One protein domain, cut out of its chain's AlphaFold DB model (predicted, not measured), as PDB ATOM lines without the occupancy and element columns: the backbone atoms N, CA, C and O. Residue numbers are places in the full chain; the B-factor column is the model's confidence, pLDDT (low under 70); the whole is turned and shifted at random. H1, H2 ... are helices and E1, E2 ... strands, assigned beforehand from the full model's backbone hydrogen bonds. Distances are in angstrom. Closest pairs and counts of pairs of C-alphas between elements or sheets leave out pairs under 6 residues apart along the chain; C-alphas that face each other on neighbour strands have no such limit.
ATOM      1  N   ILE A  91     -31.357  13.601 137.941       84.81
ATOM      2  CA  ILE A  91     -30.617  14.743 138.480       84.81
ATOM      3  C   ILE A  91     -29.187  14.643 137.959       84.81
ATOM      4  O   ILE A  91     -28.456  13.712 138.307       84.81
ATOM      5  N   ASP A  92     -28.793  15.594 137.115       86.12
ATOM      6  CA  ASP A  92     -27.471  15.612 136.491       86.12
ATOM      7  C   ASP A  92     -26.357  15.629 137.544       86.12
ATOM      8  O   ASP A  92     -26.353  16.437 138.469       86.12
ATOM      9  N   GLY A  93     -25.384  14.727 137.397       88.94
ATOM     10  CA  GLY A  93     -24.256  14.588 138.324       88.94
ATOM     11  C   GLY A  93     -24.529  13.721 139.559       88.94
ATOM     12  O   GLY A  93     -23.581  13.413 140.287       88.94
ATOM     13  N   LEU A  94     -25.769  13.275 139.789       92.44
ATOM     14  CA  LEU A  94     -26.080  12.296 140.829       92.44
ATOM     15  C   LEU A  94     -25.744  10.877 140.346       92.44
ATOM     16  O   LEU A  94     -26.278  10.395 139.349       92.44
ATOM     17  N   GLY A  95     -24.859  10.188 141.065       93.62
ATOM     18  CA  GLY A  95     -24.485   8.814 140.743       93.62
ATOM     19  C   GLY A  95     -25.549   7.792 141.148       93.62
ATOM     20  O   GLY A  95     -26.266   7.987 142.127       93.62
ATOM     21  N   ILE A  96     -25.592   6.654 140.450       93.50
ATOM     22  CA  ILE A  96     -26.483   5.525 140.775       93.50
ATOM     23  C   ILE A  96     -25.718   4.457 141.555       93.50
ATOM     24  O   ILE A  96     -24.652   4.002 141.134       93.50
ATOM     25  N   GLY A  97     -26.265   4.047 142.692       96.38
ATOM     26  CA  GLY A  97     -25.739   2.989 143.537       96.38
ATOM     27  C   GLY A  97     -26.510   1.684 143.360       96.38
ATOM     28  O   GLY A  97     -27.703   1.606 143.651       96.38
ATOM     29  N   ILE A  98     -25.815   0.625 142.955       96.69
ATOM     30  CA  ILE A  98     -26.387  -0.717 142.833       96.69
ATOM     31  C   ILE A  98     -26.232  -1.465 144.160       96.69
ATOM     32  O   ILE A  98     -25.136  -1.567 144.710       96.69
ATOM     33  N   ASP A  99     -27.351  -1.970 144.676       96.88
ATOM     34  CA  ASP A  99     -27.436  -2.797 145.883       96.88
ATOM     35  C   ASP A  99     -28.332  -4.005 145.574       96.88
ATOM     36  O   ASP A  99     -29.552  -3.885 145.718       96.88
ATOM     37  N   PRO A 100     -27.775  -5.134 145.088       96.31
ATOM     38  CA  PRO A 100     -28.572  -6.212 144.507       96.31
ATOM     39  C   PRO A 100     -29.734  -6.679 145.391       96.31
ATOM     40  O   PRO A 100     -30.848  -6.730 144.879       96.31
ATOM     41  N   PRO A 101     -29.583  -6.875 146.719       95.06
ATOM     42  CA  PRO A 101     -30.717  -7.232 147.567       95.06
ATOM     43  C   PRO A 101     -31.870  -6.221 147.531       95.06
ATOM     44  O   PRO A 101     -33.029  -6.617 147.489       95.06
ATOM     45  N   ALA A 102     -31.577  -4.917 147.520       93.38
ATOM     46  CA  ALA A 102     -32.617  -3.888 147.463       93.38
ATOM     47  C   ALA A 102     -33.333  -3.871 146.103       93.38
ATOM     48  O   ALA A 102     -34.544  -3.677 146.047       93.38
ATOM     49  N   TRP A 103     -32.586  -4.099 145.022       92.94
ATOM     50  CA  TRP A 103     -33.117  -4.168 143.661       92.94
ATOM     51  C   TRP A 103     -33.971  -5.419 143.436       92.94
ATOM     52  O   TRP A 103     -35.086  -5.308 142.936       92.94
ATOM     53  N   LEU A 104     -33.498  -6.582 143.891       91.12
ATOM     54  CA  LEU A 104     -34.227  -7.848 143.824       91.12
ATOM     55  C   LEU A 104     -35.540  -7.794 144.624       91.12
ATOM     56  O   LEU A 104     -36.561  -8.267 144.131       91.12
ATOM     57  N   VAL A 105     -35.538  -7.187 145.820       89.94
ATOM     58  CA  VAL A 105     -36.766  -6.948 146.610       89.94
ATOM     59  C   VAL A 105     -37.724  -6.007 145.877       89.94
ATOM     60  O   VAL A 105     -38.928  -6.235 145.886       89.94
ATOM     61  N   GLY A 106     -37.198  -4.976 145.211       86.25
ATOM     62  CA  GLY A 106     -37.987  -4.060 144.383       86.25
ATOM     63  C   GLY A 106     -38.485  -4.661 143.063       86.25
ATOM     64  O   GLY A 106     -39.127  -3.952 142.293       86.25
ATOM     65  N   GLY A 107     -38.176  -5.931 142.768       88.25
ATOM     66  CA  GLY A 107     -38.535  -6.575 141.505       88.25
ATOM     67  C   GLY A 107     -37.792  -6.003 140.294       88.25
ATOM     68  O   GLY A 107     -38.315  -6.057 139.184       88.25
ATOM     69  N   LEU A 108     -36.598  -5.436 140.487       89.06
ATOM     70  CA  LEU A 108     -35.809  -4.776 139.445       89.06
ATOM     71  C   LEU A 108     -34.526  -5.546 139.120       89.06
ATOM     72  O   LEU A 108     -33.879  -6.130 139.991       89.06
ATOM     73  N   ASP A 109     -34.131  -5.499 137.852       89.62
ATOM     74  CA  ASP A 109     -32.922  -6.137 137.345       89.62
ATOM     75  C   ASP A 109     -31.690  -5.252 137.599       89.62
ATOM     76  O   ASP A 109     -31.436  -4.256 136.915       89.62
ATOM     77  N   CYS A 110     -30.903  -5.627 138.609       92.00
ATOM     78  CA  CYS A 110     -29.672  -4.918 138.950       92.00
ATOM     79  C   CYS A 110     -28.549  -5.076 137.904       92.00
ATOM     80  O   CYS A 110     -27.666  -4.217 137.850       92.00
ATOM     81  N   ILE A 111     -28.582  -6.115 137.056       93.12
ATOM     82  CA  ILE A 111     -27.603  -6.332 135.981       93.12
ATOM     83  C   ILE A 111     -27.887  -5.374 134.821       93.12
ATOM     84  O   ILE A 111     -26.967  -4.715 134.336       93.12
ATOM     85  N   ASP A 112     -29.156  -5.219 134.425       90.56
ATOM     86  CA  ASP A 112     -29.567  -4.211 133.432       90.56
ATOM     87  C   ASP A 112     -29.188  -2.796 133.894       90.56
ATOM     88  O   ASP A 112     -28.626  -2.011 133.128       90.56
ATOM     89  N   ALA A 113     -29.406  -2.478 135.169       90.12
ATOM     90  CA  ALA A 113     -29.004  -1.190 135.724       90.12
ATOM     91  C   ALA A 113     -27.483  -0.980 135.728       90.12
ATOM     92  O   ALA A 113     -27.014   0.104 135.377       90.12
ATOM     93  N   ALA A 114     -26.713  -2.014 136.077       93.56
ATOM     94  CA  ALA A 114     -25.257  -1.978 136.013       93.56
ATOM     95  C   ALA A 114     -24.751  -1.755 134.577       93.56
ATOM     96  O   ALA A 114     -23.854  -0.936 134.378       93.56
ATOM     97  N   ALA A 115     -25.367  -2.400 133.580       92.19
ATOM     98  CA  ALA A 115     -25.014  -2.258 132.162       92.19
ATOM     99  C   ALA A 115     -25.232  -0.831 131.648       92.19
ATOM    100  O   ALA A 115     -24.512  -0.349 130.776       92.19
ATOM    101  N   ARG A 116     -26.232  -0.140 132.200       89.31
ATOM    102  CA  ARG A 116     -26.535   1.254 131.866       89.31
ATOM    103  C   ARG A 116     -25.573   2.230 132.555       89.31
ATOM    104  O   ARG A 116     -25.527   3.401 132.184       89.31
ATOM    105  N   GLY A 117     -24.808   1.787 133.543       91.38
ATOM    106  CA  GLY A 117     -23.790   2.578 134.220       91.38
ATOM    107  C   GLY A 117     -24.125   2.813 135.686       91.38
ATOM    108  O   GLY A 117     -25.132   3.439 136.026       91.38
ATOM    109  N   ALA A 118     -23.227   2.332 136.542       94.50
ATOM    110  CA  ALA A 118     -23.264   2.489 137.986       94.50
ATOM    111  C   ALA A 118     -22.140   3.422 138.456       94.50
ATOM    112  O   ALA A 118     -21.068   3.494 137.863       94.50
ATOM    113  N   SER A 119     -22.373   4.123 139.563       95.88
ATOM    114  CA  SER A 119     -21.365   4.923 140.272       95.88
ATOM    115  C   SER A 119     -20.847   4.244 141.537       95.88
ATOM    116  O   SER A 119     -19.751   4.572 141.988       95.88
ATOM    117  N   ALA A 120     -21.610   3.301 142.093       97.31
ATOM    118  CA  ALA A 120     -21.190   2.399 143.158       97.31
ATOM    119  C   ALA A 120     -21.877   1.042 142.984       97.31
ATOM    120  O   ALA A 120     -23.028   0.979 142.553       97.31
ATOM    121  N   VAL A 121     -21.188  -0.035 143.357       97.69
ATOM    122  CA  VAL A 121     -21.719  -1.402 143.316       97.69
ATOM    123  C   VAL A 121     -21.459  -2.064 144.660       97.69
ATOM    124  O   VAL A 121     -20.317  -2.092 145.124       97.69
ATOM    125  N   ARG A 122     -22.511  -2.593 145.287       97.88
ATOM    126  CA  ARG A 122     -22.401  -3.453 146.467       97.88
ATOM    127  C   ARG A 122     -22.405  -4.922 146.062       97.88
ATOM    128  O   ARG A 122     -23.159  -5.320 145.180       97.88
ATOM    129  N   LEU A 123     -21.581  -5.710 146.740       97.69
ATOM    130  CA  LEU A 123     -21.504  -7.158 146.617       97.69
ATOM    131  C   LEU A 123     -22.236  -7.777 147.807       97.69
ATOM    132  O   LEU A 123     -21.704  -7.870 148.913       97.69
ATOM    133  N   ALA A 124     -23.485  -8.133 147.553       97.25
ATOM    134  CA  ALA A 124     -24.352  -8.932 148.400       97.25
ATOM    135  C   ALA A 124     -25.419  -9.552 147.497       97.25
ATOM    136  O   ALA A 124     -25.707  -9.010 146.430       97.25
ATOM    137  N   ASP A 125     -26.012 -10.649 147.937       96.62
ATOM    138  CA  ASP A 125     -27.088 -11.334 147.233       96.62
ATOM    139  C   ASP A 125     -28.310 -11.477 148.159       96.62
ATOM    140  O   ASP A 125     -28.264 -11.144 149.352       96.62
ATOM    141  N   LEU A 126     -29.431 -11.895 147.590       94.25
ATOM    142  CA  LEU A 126     -30.684 -12.140 148.275       94.25
ATOM    143  C   LEU A 126     -31.047 -13.612 148.127       94.25
ATOM    144  O   LEU A 126     -31.135 -14.116 147.013       94.25
ATOM    145  N   SER A 127     -31.304 -14.257 149.253       90.75
ATOM    146  CA  SER A 127     -31.787 -15.628 149.337       90.75
ATOM    147  C   SER A 127     -33.214 -15.743 148.782       90.75
ATOM    148  O   SER A 127     -33.914 -14.730 148.624       90.75
ATOM    149  N   ARG A 128     -33.691 -16.965 148.519       84.69
ATOM    150  CA  ARG A 128     -35.088 -17.193 148.086       84.69
ATOM    151  C   ARG A 128     -36.097 -16.735 149.139       84.69
ATOM    152  O   ARG A 128     -37.135 -16.178 148.794       84.69
ATOM    153  N   ASP A 129     -35.724 -16.867 150.408       84.50
ATOM    154  CA  ASP A 129     -36.507 -16.430 151.569       84.50
ATOM    155  C   ASP A 129     -36.379 -14.921 151.872       84.50
ATOM    156  O   ASP A 129     -36.909 -14.428 152.867       84.50
ATOM    157  N   GLY A 130     -35.666 -14.159 151.033       86.50
ATOM    158  CA  GLY A 130     -35.531 -12.707 151.176       86.50
ATOM    159  C   GLY A 130     -34.458 -12.257 152.174       86.50
ATOM    160  O   GLY A 130     -34.436 -11.089 152.574       86.50
ATOM    161  N   MET A 131     -33.549 -13.148 152.571       91.31
ATOM    162  CA  MET A 131     -32.448 -12.817 153.475       91.31
ATOM    163  C   MET A 131     -31.230 -12.319 152.703       91.31
ATOM    164  O   MET A 131     -30.928 -12.781 151.608       91.31
ATOM    165  N   ARG A 132     -30.487 -11.373 153.284       94.88
ATOM    166  CA  ARG A 132     -29.200 -10.949 152.719       94.88
ATOM    167  C   ARG A 132     -28.157 -12.031 152.938       94.88
ATOM    168  O   ARG A 132     -27.918 -12.419 154.080       94.88
ATOM    169  N   ILE A 133     -27.497 -12.432 151.861       96.75
ATOM    170  CA  ILE A 133     -26.481 -13.485 151.855       96.75
ATOM    171  C   ILE A 133     -25.253 -13.055 151.037       96.75
ATOM    172  O   ILE A 133     -25.301 -12.038 150.331       96.75
ATOM    173  N   PRO A 134     -24.121 -13.759 151.173       97.81
ATOM    174  CA  PRO A 134     -22.930 -13.489 150.380       97.81
ATOM    175  C   PRO A 134     -23.129 -13.774 148.893       97.81
ATOM    176  O   PRO A 134     -23.923 -14.624 148.503       97.81
ATOM    177  N   VAL A 135     -22.344 -13.100 148.054       96.12
ATOM    178  CA  VAL A 135     -22.230 -13.473 146.639       96.12
ATOM    179  C   VAL A 135     -21.559 -14.845 146.544       96.12
ATOM    180  O   VAL A 135     -20.574 -15.099 147.240       96.12
ATOM    181  N   GLY A 136     -22.084 -15.720 145.682       93.06
ATOM    182  CA  GLY A 136     -21.610 -17.103 145.546       93.06
ATOM    183  C   GLY A 136     -22.171 -18.068 146.593       93.06
ATOM    184  O   GLY A 136     -21.700 -19.201 146.722       93.06
ATOM    185  N   ASP A 137     -23.149 -17.622 147.380       94.94
ATOM    186  CA  ASP A 137     -23.974 -18.518 148.175       94.94
ATOM    187  C   ASP A 137     -24.897 -19.351 147.253       94.94
ATOM    188  O   ASP A 137     -25.429 -18.799 146.286       94.94
ATOM    189  N   PRO A 138     -25.084 -20.664 147.498       90.50
ATOM    190  CA  PRO A 138     -25.950 -21.512 146.676       90.50
ATOM    191  C   PRO A 138     -27.420 -21.079 146.627       90.50
ATOM    192  O   PRO A 138     -28.095 -21.404 145.653       90.50
ATOM    193  N   ASP A 139     -27.917 -20.369 147.647       90.56
ATOM    194  CA  ASP A 139     -29.281 -19.818 147.641       90.56
ATOM    195  C   ASP A 139     -29.358 -18.411 147.015       90.56
ATOM    196  O   ASP A 139     -30.409 -17.768 147.004       90.56
ATOM    197  N   GLY A 140     -28.235 -17.923 146.478       91.81
ATOM    198  CA  GLY A 140     -28.128 -16.659 145.765       91.81
ATOM    199  C   GLY A 140     -29.004 -16.575 144.515       91.81
ATOM    200  O   GLY A 140     -29.382 -17.571 143.888       91.81
ATOM    201  N   ARG A 141     -29.335 -15.344 144.134       92.69
ATOM    202  CA  ARG A 141     -30.149 -15.021 142.959       92.69
ATOM    203  C   ARG A 141     -29.371 -14.292 141.877       92.69
ATOM    204  O   ARG A 141     -29.895 -14.153 140.771       92.69
ATOM    205  N   ILE A 142     -28.153 -13.833 142.157       91.94
ATOM    206  CA  ILE A 142     -27.312 -13.169 141.165       91.94
ATOM    207  C   ILE A 142     -26.017 -13.931 140.918       91.94
ATOM    208  O   ILE A 142     -25.391 -14.489 141.814       91.94
ATOM    209  N   ASP A 143     -25.562 -13.870 139.673       91.94
ATOM    210  CA  ASP A 143     -24.171 -14.150 139.359       91.94
ATOM    211  C   ASP A 143     -23.345 -12.881 139.615       91.94
ATOM    212  O   ASP A 143     -23.413 -11.894 138.873       91.94
ATOM    213  N   GLY A 144     -22.563 -12.904 140.695       92.12
ATOM    214  CA  GLY A 144     -21.712 -11.784 141.086       92.12
ATOM    215  C   GLY A 144     -20.595 -11.467 140.093       92.12
ATOM    216  O   GLY A 144     -20.232 -10.298 139.961       92.12
ATOM    217  N   VAL A 145     -20.083 -12.464 139.360       94.62
ATOM    218  CA  VAL A 145     -19.095 -12.237 138.293       94.62
ATOM    219  C   VAL A 145     -19.754 -11.452 137.168       94.62
ATOM    220  O   VAL A 145     -19.247 -10.401 136.765       94.62
ATOM    221  N   THR A 146     -20.933 -11.902 136.731       94.50
ATOM    222  CA  THR A 146     -21.723 -11.205 135.713       94.50
ATOM    223  C   THR A 146     -22.041  -9.770 136.135       94.50
ATOM    224  O   THR A 146     -21.870  -8.859 135.325       94.50
ATOM    225  N   LEU A 147     -22.431  -9.523 137.392       95.56
ATOM    226  CA  LEU A 147     -22.667  -8.164 137.899       95.56
ATOM    227  C   LEU A 147     -21.427  -7.273 137.756       95.56
ATOM    228  O   LEU A 147     -21.527  -6.163 137.231       95.56
ATOM    229  N   VAL A 148     -20.264  -7.745 138.213       95.88
ATOM    230  CA  VAL A 148     -19.025  -6.955 138.185       95.88
ATOM    231  C   VAL A 148     -18.591  -6.678 136.748       95.88
ATOM    232  O   VAL A 148     -18.359  -5.519 136.404       95.88
ATOM    233  N   VAL A 149     -18.535  -7.698 135.889       95.75
ATOM    234  CA  VAL A 149     -18.148  -7.549 134.474       95.75
ATOM    235  C   VAL A 149     -19.109  -6.616 133.737       95.75
ATOM    236  O   VAL A 149     -18.676  -5.734 132.990       95.75
ATOM    237  N   THR A 150     -20.411  -6.759 133.985       96.06
ATOM    238  CA  THR A 150     -21.437  -5.910 133.372       96.06
ATOM    239  C   THR A 150     -21.300  -4.462 133.830       96.06
ATOM    240  O   THR A 150     -21.312  -3.562 132.994       96.06
ATOM    241  N   ALA A 151     -21.090  -4.219 135.128       96.19
ATOM    242  CA  ALA A 151     -20.851  -2.875 135.646       96.19
ATOM    243  C   ALA A 151     -19.610  -2.238 135.005       96.19
ATOM    244  O   ALA A 151     -19.668  -1.085 134.579       96.19
ATOM    245  N   ARG A 152     -18.498  -2.983 134.897       95.94
ATOM    246  CA  ARG A 152     -17.267  -2.512 134.233       95.94
ATOM    247  C   ARG A 152     -17.515  -2.151 132.773       95.94
ATOM    248  O   ARG A 152     -17.119  -1.073 132.343       95.94
ATOM    249  N   THR A 153     -18.216  -3.011 132.039       95.56
ATOM    250  CA  THR A 153     -18.581  -2.775 130.632       95.56
ATOM    251  C   THR A 153     -19.511  -1.566 130.486       95.56
ATOM    252  O   THR A 153     -19.393  -0.810 129.527       95.56
ATOM    253  N   GLY A 154     -20.379  -1.331 131.473       94.06
ATOM    254  CA  GLY A 154     -21.215  -0.134 131.591       94.06
ATOM    255  C   GLY A 154     -20.473   1.131 132.048       94.06
ATOM    256  O   GLY A 154     -21.118   2.145 132.310       94.06
ATOM    257  N   GLY A 155     -19.140   1.095 132.174       95.12
ATOM    258  CA  GLY A 155     -18.309   2.251 132.524       95.12
ATOM    259  C   GLY A 155     -18.077   2.464 134.023       95.12
ATOM    260  O   GLY A 155     -17.645   3.540 134.431       95.12
ATOM    261  N   PHE A 156     -18.359   1.478 134.880       96.44
ATOM    262  CA  PHE A 156     -18.042   1.584 136.305       96.44
ATOM    263  C   PHE A 156     -16.526   1.524 136.540       96.44
ATOM    264  O   PHE A 156     -15.891   0.485 136.362       96.44
ATOM    265  N   GLU A 157     -15.951   2.617 137.034       93.44
ATOM    266  CA  GLU A 157     -14.513   2.729 137.339       93.44
ATOM    267  C   GLU A 157     -14.184   2.542 138.834       93.44
ATOM    268  O   GLU A 157     -13.021   2.450 139.213       93.44
ATOM    269  N   GLY A 158     -15.194   2.451 139.709       91.88
ATOM    270  CA  GLY A 158     -14.997   2.368 141.163       91.88
ATOM    271  C   GLY A 158     -14.556   0.988 141.670       91.88
ATOM    272  O   GLY A 158     -14.359   0.051 140.902       91.88
ATOM    273  N   MET A 159     -14.429   0.831 142.987       93.56
ATOM    274  CA  MET A 159     -14.224  -0.479 143.621       93.56
ATOM    275  C   MET A 159     -15.579  -1.044 144.079       93.56
ATOM    276  O   MET A 159     -16.290  -0.336 144.798       93.56
ATOM    277  N   PRO A 160     -15.973  -2.274 143.692       95.62
ATOM    278  CA  PRO A 160     -17.124  -2.939 144.294       95.62
ATOM    279  C   PRO A 160     -16.915  -3.128 145.802       95.62
ATOM    280  O   PRO A 160     -15.820  -3.472 146.242       95.62
ATOM    281  N   VAL A 161     -17.960  -2.919 146.601       96.94
ATOM    282  CA  VAL A 161     -17.876  -2.978 148.068       96.94
ATOM    283  C   VAL A 161     -18.657  -4.174 148.586       96.94
ATOM    284  O   VAL A 161     -19.855  -4.270 148.339       96.94
ATOM    285  N   ILE A 162     -18.014  -5.057 149.350       98.06
ATOM    286  CA  ILE A 162     -18.716  -6.144 150.042       98.06
ATOM    287  C   ILE A 162     -19.608  -5.561 151.135       98.06
ATOM    288  O   ILE A 162     -19.136  -4.875 152.041       98.06
ATOM    289  N   ASP A 163     -20.905  -5.844 151.047       96.75
ATOM    290  CA  ASP A 163     -21.901  -5.375 152.001       96.75
ATOM    291  C   ASP A 163     -22.395  -6.532 152.871       96.75
ATOM    292  O   ASP A 163     -23.434  -7.139 152.616       96.75
ATOM    293  N   ALA A 164     -21.644  -6.799 153.940       97.19
ATOM    294  CA  ALA A 164     -21.905  -7.905 154.856       97.19
ATOM    295  C   ALA A 164     -23.047  -7.644 155.860       97.19
ATOM    296  O   ALA A 164     -23.200  -8.364 156.853       97.19
ATOM    297  N   ARG A 165     -23.845  -6.585 155.659       94.19
ATOM    298  CA  ARG A 165     -24.946  -6.252 156.570       94.19
ATOM    299  C   ARG A 165     -25.922  -7.423 156.652       94.19
ATOM    300  O   ARG A 165     -26.467  -7.850 155.638       94.19
ATOM    301  N   ARG A 166     -26.219  -7.833 157.891       93.25
ATOM    302  CA  ARG A 166     -27.178  -8.897 158.248       93.25
ATOM    303  C   ARG A 166     -26.747 -10.320 157.871       93.25
ATOM    304  O   ARG A 166     -27.553 -11.225 158.048       93.25
ATOM    305  N   TRP A 167     -25.511 -10.536 157.419       95.44
ATOM    306  CA  TRP A 167     -25.010 -11.895 157.217       95.44
ATOM    307  C   TRP A 167     -24.839 -12.610 158.566       95.44
ATOM    308  O   TRP A 167     -24.308 -11.993 159.494       95.44
ATOM    309  N   PRO A 168     -25.254 -13.885 158.692       90.81
ATOM    310  CA  PRO A 168     -25.059 -14.659 159.919       90.81
ATOM    311  C   PRO A 168     -23.580 -14.843 160.283       90.81
ATOM    312  O   PRO A 168     -23.215 -14.687 161.446       90.81
ATOM    313  N   ASP A 169     -22.733 -15.112 159.283       95.69
ATOM    314  CA  ASP A 169     -21.271 -15.163 159.409       95.69
ATOM    315  C   ASP A 169     -20.618 -14.227 158.371       95.69
ATOM    316  O   ASP A 169     -20.397 -14.607 157.216       95.69
ATOM    317  N   PRO A 170     -20.321 -12.969 158.751       96.81
ATOM    318  CA  PRO A 170     -19.701 -12.000 157.854       96.81
ATOM    319  C   PRO A 170     -18.314 -12.409 157.351       96.81
ATOM    320  O   PRO A 170     -17.942 -12.058 156.234       96.81
ATOM    321  N   VAL A 171     -17.532 -13.127 158.164       97.62
ATOM    322  CA  VAL A 171     -16.146 -13.469 157.822       97.62
ATOM    323  C   VAL A 171     -16.126 -14.573 156.776       97.62
ATOM    324  O   VAL A 171     -15.408 -14.447 155.780       97.62
ATOM    325  N   ASP A 172     -16.921 -15.628 156.968       97.50
ATOM    326  CA  ASP A 172     -17.087 -16.669 155.949       97.50
ATOM    327  C   ASP A 172     -17.685 -16.092 154.662       97.50
ATOM    328  O   ASP A 172     -17.167 -16.326 153.568       97.50
ATOM    329  N   GLY A 173     -18.693 -15.225 154.790       97.56
ATOM    330  CA  GLY A 173     -19.309 -14.575 153.641       97.56
ATOM    331  C   GLY A 173     -18.336 -13.734 152.812       97.56
ATOM    332  O   GLY A 173     -18.376 -13.773 151.578       97.56
ATOM    333  N   VAL A 174     -17.420 -13.007 153.461       97.94
ATOM    334  CA  VAL A 174     -16.368 -12.251 152.762       97.94
ATOM    335  C   VAL A 174     -15.437 -13.201 152.015       97.94
ATOM    336  O   VAL A 174     -15.163 -12.972 150.839       97.94
ATOM    337  N   LYS A 175     -14.979 -14.286 152.655       97.31
ATOM    338  CA  LYS A 175     -14.106 -15.283 152.010       97.31
ATOM    339  C   LYS A 175     -14.776 -15.908 150.792       97.31
ATOM    340  O   LYS A 175     -14.147 -15.992 149.742       97.31
ATOM    341  N   ARG A 176     -16.047 -16.292 150.918       95.94
ATOM    342  CA  ARG A 176     -16.859 -16.834 149.825       95.94
ATOM    343  C   ARG A 176     -16.977 -15.845 148.672       95.94
ATOM    344  O   ARG A 176     -16.633 -16.193 147.551       95.94
ATOM    345  N   THR A 177     -17.370 -14.606 148.966       97.50
ATOM    346  CA  THR A 177     -17.498 -13.546 147.953       97.50
ATOM    347  C   THR A 177     -16.181 -13.333 147.205       97.50
ATOM    348  O   THR A 177     -16.167 -13.272 145.979       97.50
ATOM    349  N   LEU A 178     -15.057 -13.263 147.928       96.81
ATOM    350  CA  LEU A 178     -13.733 -13.127 147.319       96.81
ATOM    351  C   LEU A 178     -13.363 -14.348 146.470       96.81
ATOM    352  O   LEU A 178     -12.870 -14.175 145.360       96.81
ATOM    353  N   ALA A 179     -13.624 -15.566 146.951       95.44
ATOM    354  CA  ALA A 179     -13.363 -16.792 146.201       95.44
ATOM    355  C   ALA A 179     -14.164 -16.834 144.891       95.44
ATOM    356  O   ALA A 179     -13.594 -17.115 143.839       95.44
ATOM    357  N   THR A 180     -15.447 -16.465 144.922       94.06
ATOM    358  CA  THR A 180     -16.299 -16.370 143.727       94.06
ATOM    359  C   THR A 180     -15.764 -15.369 142.704       94.06
ATOM    360  O   THR A 180     -15.820 -15.634 141.508       94.06
TER     361      THR A 180
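What this domain is: This is residues 91 to 180 of the 184 residues of an uncharacterized protein of Alphaproteobacteria bacterium TMED89 (UniProt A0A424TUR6). A small wall of two parallel strands, E1 and E2, widened by the short stretch 161 to 162 beside E2, has two helices, H2 and H3, side by side over one face. E1 with residues 91 to 94 makes one end of the long axis; at the other end lie H4 and a long loop within residues 124 to 143. The printed part has 90 residues, with four named helices and two named strands in the order E1, H1, H2, E2, H3, H4. The class is mostly helix, though under half of the residues, 42 of 90, are in named elements. The whole is compact, with a radius of gyration of the C-alphas of 12.5 A, and only just elongated, spanning 38 by 25 by 19 A.

Where its parts are: Find C-alpha 95 at (-24.485, 8.814, 140.743); from there strand E1 runs over residues 95 to 98. Helix H1 follows at residues 100 to 105, and helix H2 at residues 110 to 116, 9.9 A long. Strand E2, residues 120 to 123, begins with C-alpha 120 at (-21.190, 2.399, 143.158) and is 10.2 A long. Helix H3, residues 144 to 153, measures 14.2 A. Helix H4, residues 170 to 180, measures 15.2 A and ends with C-alpha 180 at (-16.299, -16.370, 143.727).

How they stand to each other: Look first at E1 and E2, parallel neighbours at 10 degrees, where N 98 and O 120 are 2.8 A apart and N 122 and O 98 are 2.9 A apart, both within hydrogen-bond range. E1, H1 with H2, and E2 form a strand-helix-strand unit, two parallel neighbour strands joined through helices, with a right-handed crossover. H1 and H2 touch only at the corner by their link, and only just, with 3 pairs of C-alphas within 8 A; the closest are those of Pro 100 and Cys 110, 5.8 A. H2 and H3 touch at a shallow tilt of 14 degrees, the same way; their closest C-alphas, of Ala 114 and Ala 151, are 4.5 A apart. H3 and H4 are close but not clearly touching, with the C-alphas of Val 145 and Thr 180 closest at 7.4 A. H4 is apart from H1, H2 and E1. In H1, H2, H3 and H4 every O i to N i+4 pair is within hydrogen-bond range.

The domain as a whole: The C-alphas of Asp 92 and Asp 172, the two farthest apart, are 39.1 A from each other. The links E2 to H3, 20 residues, and H3 to H4, 16 residues, are long. The printed part has no cut; its mean pLDDT is 93.8, and no printed residue is under 70.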